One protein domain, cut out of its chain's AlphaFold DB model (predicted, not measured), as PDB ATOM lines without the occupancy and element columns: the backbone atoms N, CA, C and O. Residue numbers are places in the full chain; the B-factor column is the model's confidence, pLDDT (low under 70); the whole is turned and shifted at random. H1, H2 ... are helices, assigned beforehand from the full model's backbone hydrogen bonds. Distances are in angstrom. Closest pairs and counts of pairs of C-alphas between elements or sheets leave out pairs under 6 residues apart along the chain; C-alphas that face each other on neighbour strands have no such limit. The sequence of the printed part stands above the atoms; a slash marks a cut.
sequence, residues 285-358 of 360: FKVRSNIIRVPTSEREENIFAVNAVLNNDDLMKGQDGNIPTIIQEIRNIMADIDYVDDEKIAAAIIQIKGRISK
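What this domain is: This is residues 285 to 358 of the 360 residues of an uncharacterized protein of Legionella parisiensis (UniProt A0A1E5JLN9). Two helices folded back on each other as a hairpin, H4 and the longest helix H5, make the inner part of this elongated domain. H2 runs along one side and packs on H4 but not on H5, H1 crosses steeply near one end and packs on H5, and the short H3 and the link after it lie toward the other end. The printed part has 74 residues with five named helices, in the order H1, H2, H3, H4, H5, and no named strand; the class is all helix. It is only just compact, close to loose, with a radius of gyration of the C-alphas of 13.2 A, and the C-alphas span 40 by 26 by 16 A.

How they stand to each other: H5, residues 342 to 358, and H4, residues 325 to 334, form a helical hairpin. They touch, opposite ways at a shallow tilt of 6 degrees, and their closest C-alphas, those of Ile 330 and Ile 352, are 6.1 A apart. H1, residues 285 to 292, touches H5 at a steep tilt of 54 degrees, opposite ways; their closest C-alphas, those of Arg 288 and Ala 346, are 5.3 A apart. H2, residues 296 to 310, touches H4 at a shallow tilt of 25 degrees, opposite ways, with the closest C-alphas, those of Leu 310 and Arg 331, 6.5 A apart. The packing of the helices is mostly aligned, but only just: 2 of these 3 pairs are at a shallow tilt. H1 and H2 are close but not clearly touching, about perpendicular at 75 degrees; their closest C-alphas, those of Ile 291 and Arg 299, are 7.9 A apart. H3, residues 313 to 316, touches no helix; the C-alphas of Met 316 and Leu 310, its closest to H2, are 6.9 A apart. H2 and H5 are apart, as are H1 and H4. Each O i to N i+4 pair is within hydrogen-bond range in H1, H2 and H4, and 12 of 13 are in H5; H3 is too short for such a pair.

Where its parts are: H5 is 24.6 A from C-alpha 342 at (172.158, 191.551, 274.460) to C-alpha 358 at (189.526, 174.144, 275.410). H2 is 21.0 A long, H4 14.3 A, H1 10.5 A and H3 4.9 A. H1 begins at C-alpha 285, (171.368, 183.717, 267.147).

The domain as a whole: The two C-alphas farthest apart, those of Arg 293 and Asp 320, are 40.3 A apart. The printed part, residues 285 to 358, has no cut. The links from H1 to H2 and from H2 to H3 are tight, those from H3 to H4 and from H4 to H5 are short, and there is no long link. The mean pLDDT of the printed part is 83.7, and no printed residue is under 70.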
ATOM      1  N   PHE A 285     172.795 183.401 267.167       70.00
ATOM      2  CA  PHE A 285     171.368 183.717 267.147       70.00
ATOM      3  C   PHE A 285     170.606 182.985 268.255       70.00
ATOM      4  O   PHE A 285     169.875 183.636 269.002       70.00
ATOM      5  N   LYS A 286     170.832 181.677 268.452       75.50
ATOM      6  CA  LYS A 286     170.225 180.911 269.563       75.50
ATOM      7  C   LYS A 286     170.610 181.474 270.937       75.50
ATOM      8  O   LYS A 286     169.746 181.634 271.794       75.50
ATOM      9  N   VAL A 287     171.880 181.842 271.148       80.56
ATOM     10  CA  VAL A 287     172.321 182.466 272.412       80.56
ATOM     11  C   VAL A 287     171.659 183.834 272.621       80.56
ATOM     12  O   VAL A 287     171.134 184.083 273.703       80.56
ATOM     13  N   ARG A 288     171.630 184.698 271.595       80.94
ATOM     14  CA  ARG A 288     171.006 186.031 271.664       80.94
ATOM     15  C   ARG A 288     169.493 185.961 271.904       80.94
ATOM     16  O   ARG A 288     168.989 186.665 272.770       80.94
ATOM     17  N   SER A 289     168.787 185.073 271.202       74.75
ATOM     18  CA  SER A 289     167.342 184.852 271.364       74.75
ATOM     19  C   SER A 289     166.978 184.493 272.810       74.75
ATOM     20  O   SER A 289     166.058 185.072 273.385       74.75
ATOM     21  N   ASN A 290     167.767 183.621 273.444       76.25
ATOM     22  CA  ASN A 290     167.565 183.252 274.845       76.25
ATOM     23  C   ASN A 290     167.825 184.413 275.823       76.25
ATOM     24  O   ASN A 290     167.168 184.476 276.853       76.25
ATOM     25  N   ILE A 291     168.741 185.337 275.510       83.50
ATOM     26  CA  ILE A 291     169.011 186.525 276.342       83.50
ATOM     27  C   ILE A 291     167.864 187.539 276.244       83.50
ATOM     28  O   ILE A 291     167.470 188.099 277.260       83.50
ATOM     29  N   ILE A 292     167.298 187.747 275.050       79.75
ATOM     30  CA  ILE A 292     166.171 188.675 274.829       79.75
ATOM     31  C   ILE A 292     164.919 188.245 275.615       79.75
ATOM     32  O   ILE A 292     164.144 189.095 276.044       79.75
ATOM     33  N   ARG A 293     164.734 186.937 275.848       81.56
ATOM     34  CA  ARG A 293     163.638 186.396 276.673       81.56
ATOM     35  C   ARG A 293     163.767 186.713 278.172       81.56
ATOM     36  O   ARG A 293     162.793 186.514 278.890       81.56
ATOM     37  N   VAL A 294     164.926 187.185 278.647       75.94
ATOM     38  CA  VAL A 294     165.166 187.518 280.062       75.94
ATOM     39  C   VAL A 294     165.039 189.037 280.275       75.94
ATOM     40  O   VAL A 294     165.773 189.806 279.636       75.94
ATOM     41  N   PRO A 295     164.152 189.505 281.178       80.12
ATOM     42  CA  PRO A 295     164.010 190.922 281.516       80.12
ATOM     43  C   PRO A 295     165.335 191.588 281.901       80.12
ATOM     44  O   PRO A 295     166.216 190.972 282.493       80.12
ATOM     45  N   THR A 296     165.497 192.876 281.587       75.88
ATOM     46  CA  THR A 296     166.767 193.597 281.808       75.88
ATOM     47  C   THR A 296     167.197 193.631 283.281       75.88
ATOM     48  O   THR A 296     168.387 193.515 283.553       75.88
ATOM     49  N   SER A 297     166.247 193.721 284.219       72.06
ATOM     50  CA  SER A 297     166.504 193.620 285.665       72.06
ATOM     51  C   SER A 297     167.059 192.248 286.054       72.06
ATOM     52  O   SER A 297     168.089 192.156 286.713       72.06
ATOM     53  N   GLU A 298     166.444 191.170 285.564       78.94
ATOM     54  CA  GLU A 298     166.933 189.808 285.788       78.94
ATOM     55  C   GLU A 298     168.295 189.577 285.118       78.94
ATOM     56  O   GLU A 298     169.131 188.852 285.654       78.94
ATOM     57  N   ARG A 299     168.574 190.203 283.964       84.94
ATOM     58  CA  ARG A 299     169.908 190.157 283.336       84.94
ATOM     59  C   ARG A 299     170.968 190.819 284.219       84.94
ATOM     60  O   ARG A 299     172.033 190.232 284.400       84.94
ATOM     61  N   GLU A 300     170.675 191.989 284.786       84.94
ATOM     62  CA  GLU A 300     171.552 192.694 285.731       84.94
ATOM     63  C   GLU A 300     171.836 191.842 286.980       84.94
ATOM     64  O   GLU A 300     172.999 191.578 287.296       84.94
ATOM     65  N   GLU A 301     170.789 191.325 287.629       79.38
ATOM     66  CA  GLU A 301     170.897 190.489 288.831       79.38
ATOM     67  C   GLU A 301     171.664 189.181 288.579       79.38
ATOM     68  O   GLU A 301     172.547 188.818 289.360       79.38
ATOM     69  N   ASN A 302     171.401 188.492 287.462       83.50
ATOM     70  CA  ASN A 302     172.100 187.254 287.111       83.50
ATOM     71  C   ASN A 302     173.589 187.492 286.804       83.50
ATOM     72  O   ASN A 302     174.446 186.731 287.263       83.50
ATOM     73  N   ILE A 303     173.927 188.556 286.063       85.94
ATOM     74  CA  ILE A 303     175.327 188.928 285.789       85.94
ATOM     75  C   ILE A 303     176.041 189.302 287.094       85.94
ATOM     76  O   ILE A 303     177.176 188.871 287.316       85.94
ATOM     77  N   PHE A 304     175.371 190.040 287.985       85.25
ATOM     78  CA  PHE A 304     175.890 190.384 289.307       85.25
ATOM     79  C   PHE A 304     176.137 189.141 290.175       85.25
ATOM     80  O   PHE A 304     177.225 188.999 290.732       85.25
ATOM     81  N   ALA A 305     175.185 188.205 290.243       82.44
ATOM     82  CA  ALA A 305     175.311 186.971 291.019       82.44
ATOM     83  C   ALA A 305     176.484 186.098 290.537       82.44
ATOM     84  O   ALA A 305     177.294 185.636 291.346       82.44
ATOM     85  N   VAL A 306     176.636 185.928 289.218       83.88
ATOM     86  CA  VAL A 306     177.775 185.199 288.635       83.88
ATOM     87  C   VAL A 306     179.096 185.914 288.939       83.88
ATOM     88  O   VAL A 306     180.060 185.256 289.328       83.88
ATOM     89  N   ASN A 307     179.149 187.248 288.848       84.81
ATOM     90  CA  ASN A 307     180.336 188.022 289.227       84.81
ATOM     91  C   ASN A 307     180.664 187.919 290.728       84.81
ATOM     92  O   ASN A 307     181.838 187.822 291.085       84.81
ATOM     93  N   ALA A 308     179.668 187.895 291.615       83.00
ATOM     94  CA  ALA A 308     179.876 187.732 293.054       83.00
ATOM     95  C   ALA A 308     180.467 186.352 293.395       83.00
ATOM     96  O   ALA A 308     181.423 186.259 294.166       83.00
ATOM     97  N   VAL A 309     179.953 185.285 292.771       85.00
ATOM     98  CA  VAL A 309     180.490 183.921 292.918       85.00
ATOM     99  C   VAL A 309     181.898 183.820 292.332       85.00
ATOM    100  O   VAL A 309     182.805 183.331 293.004       85.00
ATOM    101  N   LEU A 310     182.114 184.321 291.111       85.31
ATOM    102  CA  LEU A 310     183.421 184.279 290.454       85.31
ATOM    103  C   LEU A 310     184.493 185.049 291.219       85.31
ATOM    104  O   LEU A 310     185.633 184.599 291.216       85.31
ATOM    105  N   ASN A 311     184.169 186.167 291.872       86.06
ATOM    106  CA  ASN A 311     185.130 186.967 292.639       86.06
ATOM    107  C   ASN A 311     185.347 186.475 294.082       86.06
ATOM    108  O   ASN A 311     186.175 187.036 294.797       86.06
ATOM    109  N   ASN A 312     184.671 185.407 294.516       86.31
ATOM    110  CA  ASN A 312     184.972 184.764 295.790       86.31
ATOM    111  C   ASN A 312     186.208 183.858 295.647       86.31
ATOM    112  O   ASN A 312     186.118 182.705 295.223       86.31
ATOM    113  N   ASP A 313     187.373 184.392 296.009       82.75
ATOM    114  CA  ASP A 313     188.653 183.682 295.945       82.75
ATOM    115  C   ASP A 313     188.667 182.370 296.749       82.75
ATOM    116  O   ASP A 313     189.349 181.432 296.349       82.75
ATOM    117  N   ASP A 314     187.918 182.253 297.848       82.94
ATOM    118  CA  ASP A 314     187.913 181.035 298.671       82.94
ATOM    119  C   ASP A 314     187.071 179.904 298.060       82.94
ATOM    120  O   ASP A 314     187.358 178.733 298.302       82.94
ATOM    121  N   LEU A 315     186.097 180.234 297.203       82.44
ATOM    122  CA  LEU A 315     185.371 179.256 296.379       82.44
ATOM    123  C   LEU A 315     186.125 178.878 295.094       82.44
ATOM    124  O   LEU A 315     185.854 177.828 294.513       82.44
ATOM    125  N   MET A 316     187.036 179.738 294.629       85.31
ATOM    126  CA  MET A 316     187.660 179.637 293.302       85.31
ATOM    127  C   MET A 316     189.111 179.142 293.311       85.31
ATOM    128  O   MET A 316     189.682 178.931 292.241       85.31
ATOM    129  N   LYS A 317     189.722 178.934 294.483       85.56
ATOM    130  CA  LYS A 317     191.048 178.308 294.605       85.56
ATOM    131  C   LYS A 317     190.993 176.801 294.338       85.56
ATOM    132  O   LYS A 317     190.090 176.099 294.788       85.56
ATOM    133  N   GLY A 318     192.006 176.295 293.641       78.81
ATOM    134  CA  GLY A 318     192.303 174.875 293.527       78.81
ATOM    135  C   GLY A 318     192.911 174.297 294.808       78.81
ATOM    136  O   GLY A 318     193.154 174.995 295.793       78.81
ATOM    137  N   GLN A 319     193.202 172.993 294.783       77.38
ATOM    138  CA  GLN A 319     193.846 172.276 295.897       77.38
ATOM    139  C   GLN A 319     195.275 172.767 296.197       77.38
ATOM    140  O   GLN A 319     195.803 172.509 297.274       77.38
ATOM    141  N   ASP A 320     195.892 173.476 295.253       83.19
ATOM    142  CA  ASP A 320     197.185 174.149 295.367       83.19
ATOM    143  C   ASP A 320     197.089 175.555 295.994       83.19
ATOM    144  O   ASP A 320     198.110 176.213 296.190       83.19
ATOM    145  N   GLY A 321     195.877 176.028 296.308       82.25
ATOM    146  CA  GLY A 321     195.625 177.342 296.895       82.25
ATOM    147  C   GLY A 321     195.650 178.510 295.902       82.25
ATOM    148  O   GLY A 321     195.494 179.653 296.333       82.25
ATOM    149  N   ASN A 322     195.807 178.248 294.598       86.88
ATOM    150  CA  ASN A 322     195.784 179.263 293.540       86.88
ATOM    151  C   ASN A 322     194.477 179.201 292.744       86.88
ATOM    152  O   ASN A 322     193.818 178.168 292.679       86.88
ATOM    153  N   ILE A 323     194.099 180.301 292.099       86.06
ATOM    154  CA  ILE A 323     192.889 180.355 291.267       86.06
ATOM    155  C   ILE A 323     193.230 179.825 289.864       86.06
ATOM    156  O   ILE A 323     194.162 180.346 289.245       86.06
ATOM    157  N   PRO A 324     192.513 178.815 289.331       89.75
ATOM    158  CA  PRO A 324     192.811 178.251 288.019       89.75
ATOM    159  C   PRO A 324     192.724 179.291 286.900       89.75
ATOM    160  O   PRO A 324     191.787 180.089 286.850       89.75
ATOM    161  N   THR A 325     193.646 179.223 285.935       87.25
ATOM    162  CA  THR A 325     193.733 180.173 284.810       87.25
ATOM    163  C   THR A 325     192.408 180.331 284.059       87.25
ATOM    164  O   THR A 325     192.035 181.448 283.720       87.25
ATOM    165  N   ILE A 326     191.650 179.244 283.870       88.25
ATOM    166  CA  ILE A 326     190.309 179.265 283.261       88.25
ATOM    167  C   ILE A 326     189.323 180.173 284.020       88.25
ATOM    168  O   ILE A 326     188.576 180.916 283.391       88.25
ATOM    169  N   ILE A 327     189.346 180.182 285.357       88.38
ATOM    170  CA  ILE A 327     188.492 181.065 286.165       88.38
ATOM    171  C   ILE A 327     188.942 182.518 286.012       88.38
ATOM    172  O   ILE A 327     188.101 183.400 285.860       88.38
ATOM    173  N   GLN A 328     190.252 182.774 285.972       88.62
ATOM    174  CA  GLN A 328     190.774 184.122 285.743       88.62
ATOM    175  C   GLN A 328     190.429 184.650 284.337       88.62
ATOM    176  O   GLN A 328     190.105 185.826 284.188       88.62
ATOM    177  N   GLU A 329     190.429 183.793 283.311       88.56
ATOM    178  CA  GLU A 329     189.956 184.152 281.968       88.56
ATOM    179  C   GLU A 329     188.456 184.474 281.950       88.56
ATOM    180  O   GLU A 329     188.054 185.450 281.317       88.56
ATOM    181  N   ILE A 330     187.632 183.706 282.670       90.62
ATOM    182  CA  ILE A 330     186.187 183.957 282.781       90.62
ATOM    183  C   ILE A 330     185.911 185.254 283.561       90.62
ATOM    184  O   ILE A 330     185.103 186.055 283.099       90.62
ATOM    185  N   ARG A 331     186.620 185.518 284.673       91.38
ATOM    186  CA  ARG A 331     186.563 186.802 285.408       91.38
ATOM    187  C   ARG A 331     186.819 187.988 284.475       91.38
ATOM    188  O   ARG A 331     186.050 188.941 284.478       91.38
ATOM    189  N   ASN A 332     187.859 187.905 283.643       89.50
ATOM    190  CA  ASN A 332     188.205 188.974 282.705       89.50
ATOM    191  C   ASN A 332     187.120 189.194 281.632       89.50
ATOM    192  O   ASN A 332     186.883 190.330 281.248       89.50
ATOM    193  N   ILE A 333     186.447 188.135 281.158       89.62
ATOM    194  CA  ILE A 333     185.324 188.262 280.209       89.62
ATOM    195  C   ILE A 333     184.086 188.871 280.892       89.62
ATOM    196  O   ILE A 333     183.368 189.647 280.269       89.62
ATOM    197  N   MET A 334     183.838 188.528 282.160       87.62
ATOM    198  CA  MET A 334     182.668 188.967 282.932       87.62
ATOM    199  C   MET A 334     182.762 190.402 283.480       87.62
ATOM    200  O   MET A 334     181.732 190.977 283.834       87.62
ATOM    201  N   ALA A 335     183.966 190.976 283.563       82.62
ATOM    202  CA  ALA A 335     184.199 192.308 284.128       82.62
ATOM    203  C   ALA A 335     183.626 193.456 283.273       82.62
ATOM    204  O   ALA A 335     183.183 194.459 283.828       82.62
ATOM    205  N   ASP A 336     183.603 193.289 281.946       76.94
ATOM    206  CA  ASP A 336     183.214 194.326 280.976       76.94
ATOM    207  C   ASP A 336     181.817 194.085 280.351       76.94
ATOM    208  O   ASP A 336     181.478 194.670 279.317       76.94
ATOM    209  N   ILE A 337     180.994 193.198 280.934       87.31
ATOM    210  CA  ILE A 337     179.654 192.896 280.404       87.31
ATOM    211  C   ILE A 337     178.659 193.993 280.792       87.31
ATOM    212  O   ILE A 337     178.267 194.143 281.946       87.31
ATOM    213  N   ASP A 338     178.189 194.700 279.774       82.50
ATOM    214  CA  ASP A 338     177.026 195.580 279.818       82.50
ATOM    215  C   ASP A 338     175.739 194.737 279.814       82.50
ATOM    216  O   ASP A 338     175.467 194.012 278.856       82.50
ATOM    217  N   TYR A 339     174.956 194.811 280.893       81.56
ATOM    218  CA  TYR A 339     173.738 194.011 281.073       81.56
ATOM    219  C   TYR A 339     172.566 194.457 280.182       81.56
ATOM    220  O   TYR A 339     171.603 193.705 280.008       81.56
ATOM    221  N   VAL A 340     172.643 195.655 279.594       80.31
ATOM    222  CA  VAL A 340     171.625 196.171 278.669       80.31
ATOM    223  C   VAL A 340     171.832 195.587 277.266       80.31
ATOM    224  O   VAL A 340     170.854 195.245 276.596       80.31
ATOM    225  N   ASP A 341     173.090 195.405 276.856       86.62
ATOM    226  CA  ASP A 341     173.514 194.987 275.513       86.62
ATOM    227  C   ASP A 341     173.484 193.456 275.328       86.62
ATOM    228  O   ASP A 341     174.413 192.720 275.677       86.62
ATOM    229  N   ASP A 342     172.398 192.970 274.728       85.38
ATOM    230  CA  ASP A 342     172.158 191.551 274.460       85.38
ATOM    231  C   ASP A 342     173.207 190.912 273.528       85.38
ATOM    232  O   ASP A 342     173.500 189.717 273.641       85.38
ATOM    233  N   GLU A 343     173.824 191.694 272.640       84.31
ATOM    234  CA  GLU A 343     174.863 191.218 271.730       84.31
ATOM    235  C   GLU A 343     176.213 191.037 272.432       84.31
ATOM    236  O   GLU A 343     176.892 190.031 272.190       84.31
ATOM    237  N   LYS A 344     176.585 191.946 273.345       86.06
ATOM    238  CA  LYS A 344     177.766 191.776 274.207       86.06
ATOM    239  C   LYS A 344     177.602 190.592 275.159       86.06
ATOM    240  O   LYS A 344     178.528 189.786 275.261       86.06
ATOM    241  N   ILE A 345     176.436 190.430 275.793       87.06
ATOM    242  CA  ILE A 345     176.151 189.267 276.656       87.06
ATOM    243  C   ILE A 345     176.270 187.967 275.844       87.06
ATOM    244  O   ILE A 345     176.948 187.029 276.271       87.06
ATOM    245  N   ALA A 346     175.687 187.914 274.639       87.94
ATOM    246  CA  ALA A 346     175.787 186.743 273.770       87.94
ATOM    247  C   ALA A 346     177.246 186.429 273.402       87.94
ATOM    248  O   ALA A 346     177.689 185.284 273.527       87.94
ATOM    249  N   ALA A 347     178.017 187.446 273.006       87.44
ATOM    250  CA  ALA A 347     179.432 187.300 272.682       87.44
ATOM    251  C   ALA A 347     180.260 186.807 273.883       87.44
ATOM    252  O   ALA A 347     181.120 185.940 273.711       87.44
ATOM    253  N   ALA A 348     179.991 187.306 275.091       89.44
ATOM    254  CA  ALA A 348     180.654 186.871 276.317       89.44
ATOM    255  C   ALA A 348     180.336 185.404 276.659       89.44
ATOM    256  O   ALA A 348     181.253 184.621 276.906       89.44
ATOM    257  N   ILE A 349     179.066 184.985 276.581       88.25
ATOM    258  CA  ILE A 349     178.655 183.589 276.818       88.25
ATOM    259  C   ILE A 349     179.318 182.630 275.816       88.25
ATOM    260  O   ILE A 349     179.787 181.557 276.205       88.25
ATOM    261  N   ILE A 350     179.396 183.008 274.535       87.12
ATOM    262  CA  ILE A 350     180.068 182.207 273.497       87.12
ATOM    263  C   ILE A 350     181.571 182.108 273.786       87.12
ATOM    264  O   ILE A 350     182.136 181.016 273.704       87.12
ATOM    265  N   GLN A 351     182.218 183.210 274.186       88.38
ATOM    266  CA  GLN A 351     183.629 183.208 274.576       88.38
ATOM    267  C   GLN A 351     183.889 182.322 275.799       88.38
ATOM    268  O   GLN A 351     184.799 181.499 275.750       88.38
ATOM    269  N   ILE A 352     183.078 182.422 276.858       88.62
ATOM    270  CA  ILE A 352     183.195 181.595 278.071       88.62
ATOM    271  C   ILE A 352     183.038 180.109 277.728       88.62
ATOM    272  O   ILE A 352     183.902 179.304 278.080       88.62
ATOM    273  N   LYS A 353     182.002 179.736 276.962       85.81
ATOM    274  CA  LYS A 353     181.819 178.355 276.480       85.81
ATOM    275  C   LYS A 353     183.011 177.883 275.636       85.81
ATOM    276  O   LYS A 353     183.465 176.756 275.815       85.81
ATOM    277  N   GLY A 354     183.556 178.757 274.787       83.88
ATOM    278  CA  GLY A 354     184.750 178.517 273.972       83.88
ATOM    279  C   GLY A 354     186.080 178.482 274.737       83.88
ATOM    280  O   GLY A 354     187.071 177.980 274.203       83.88
ATOM    281  N   ARG A 355     186.138 179.004 275.971       84.25
ATOM    282  CA  ARG A 355     187.254 178.769 276.902       84.25
ATOM    283  C   ARG A 355     187.082 177.423 277.587       84.25
ATOM    284  O   ARG A 355     187.984 176.602 277.508       84.25
ATOM    285  N   ILE A 356     185.912 177.153 278.168       83.69
ATOM    286  CA  ILE A 356     185.621 175.893 278.872       83.69
ATOM    287  C   ILE A 356     185.843 174.675 277.959       83.69
ATOM    288  O   ILE A 356     186.422 173.686 278.400       83.69
ATOM    289  N   SER A 357     185.463 174.749 276.678       81.25
ATOM    290  CA  SER A 357     185.679 173.656 275.719       81.25
ATOM    291  C   SER A 357     187.149 173.377 275.378       81.25
ATOM    292  O   SER A 357     187.444 172.278 274.927       81.25
ATOM    293  N   LYS A 358     188.071 174.324 275.609       75.75
ATOM    294  CA  LYS A 358     189.526 174.144 275.410       75.75
ATOM    295  C   LYS A 358     190.242 173.525 276.614       75.75
ATOM    296  O   LYS A 358     191.414 173.183 276.501       75.75
TER     297      LYS A 358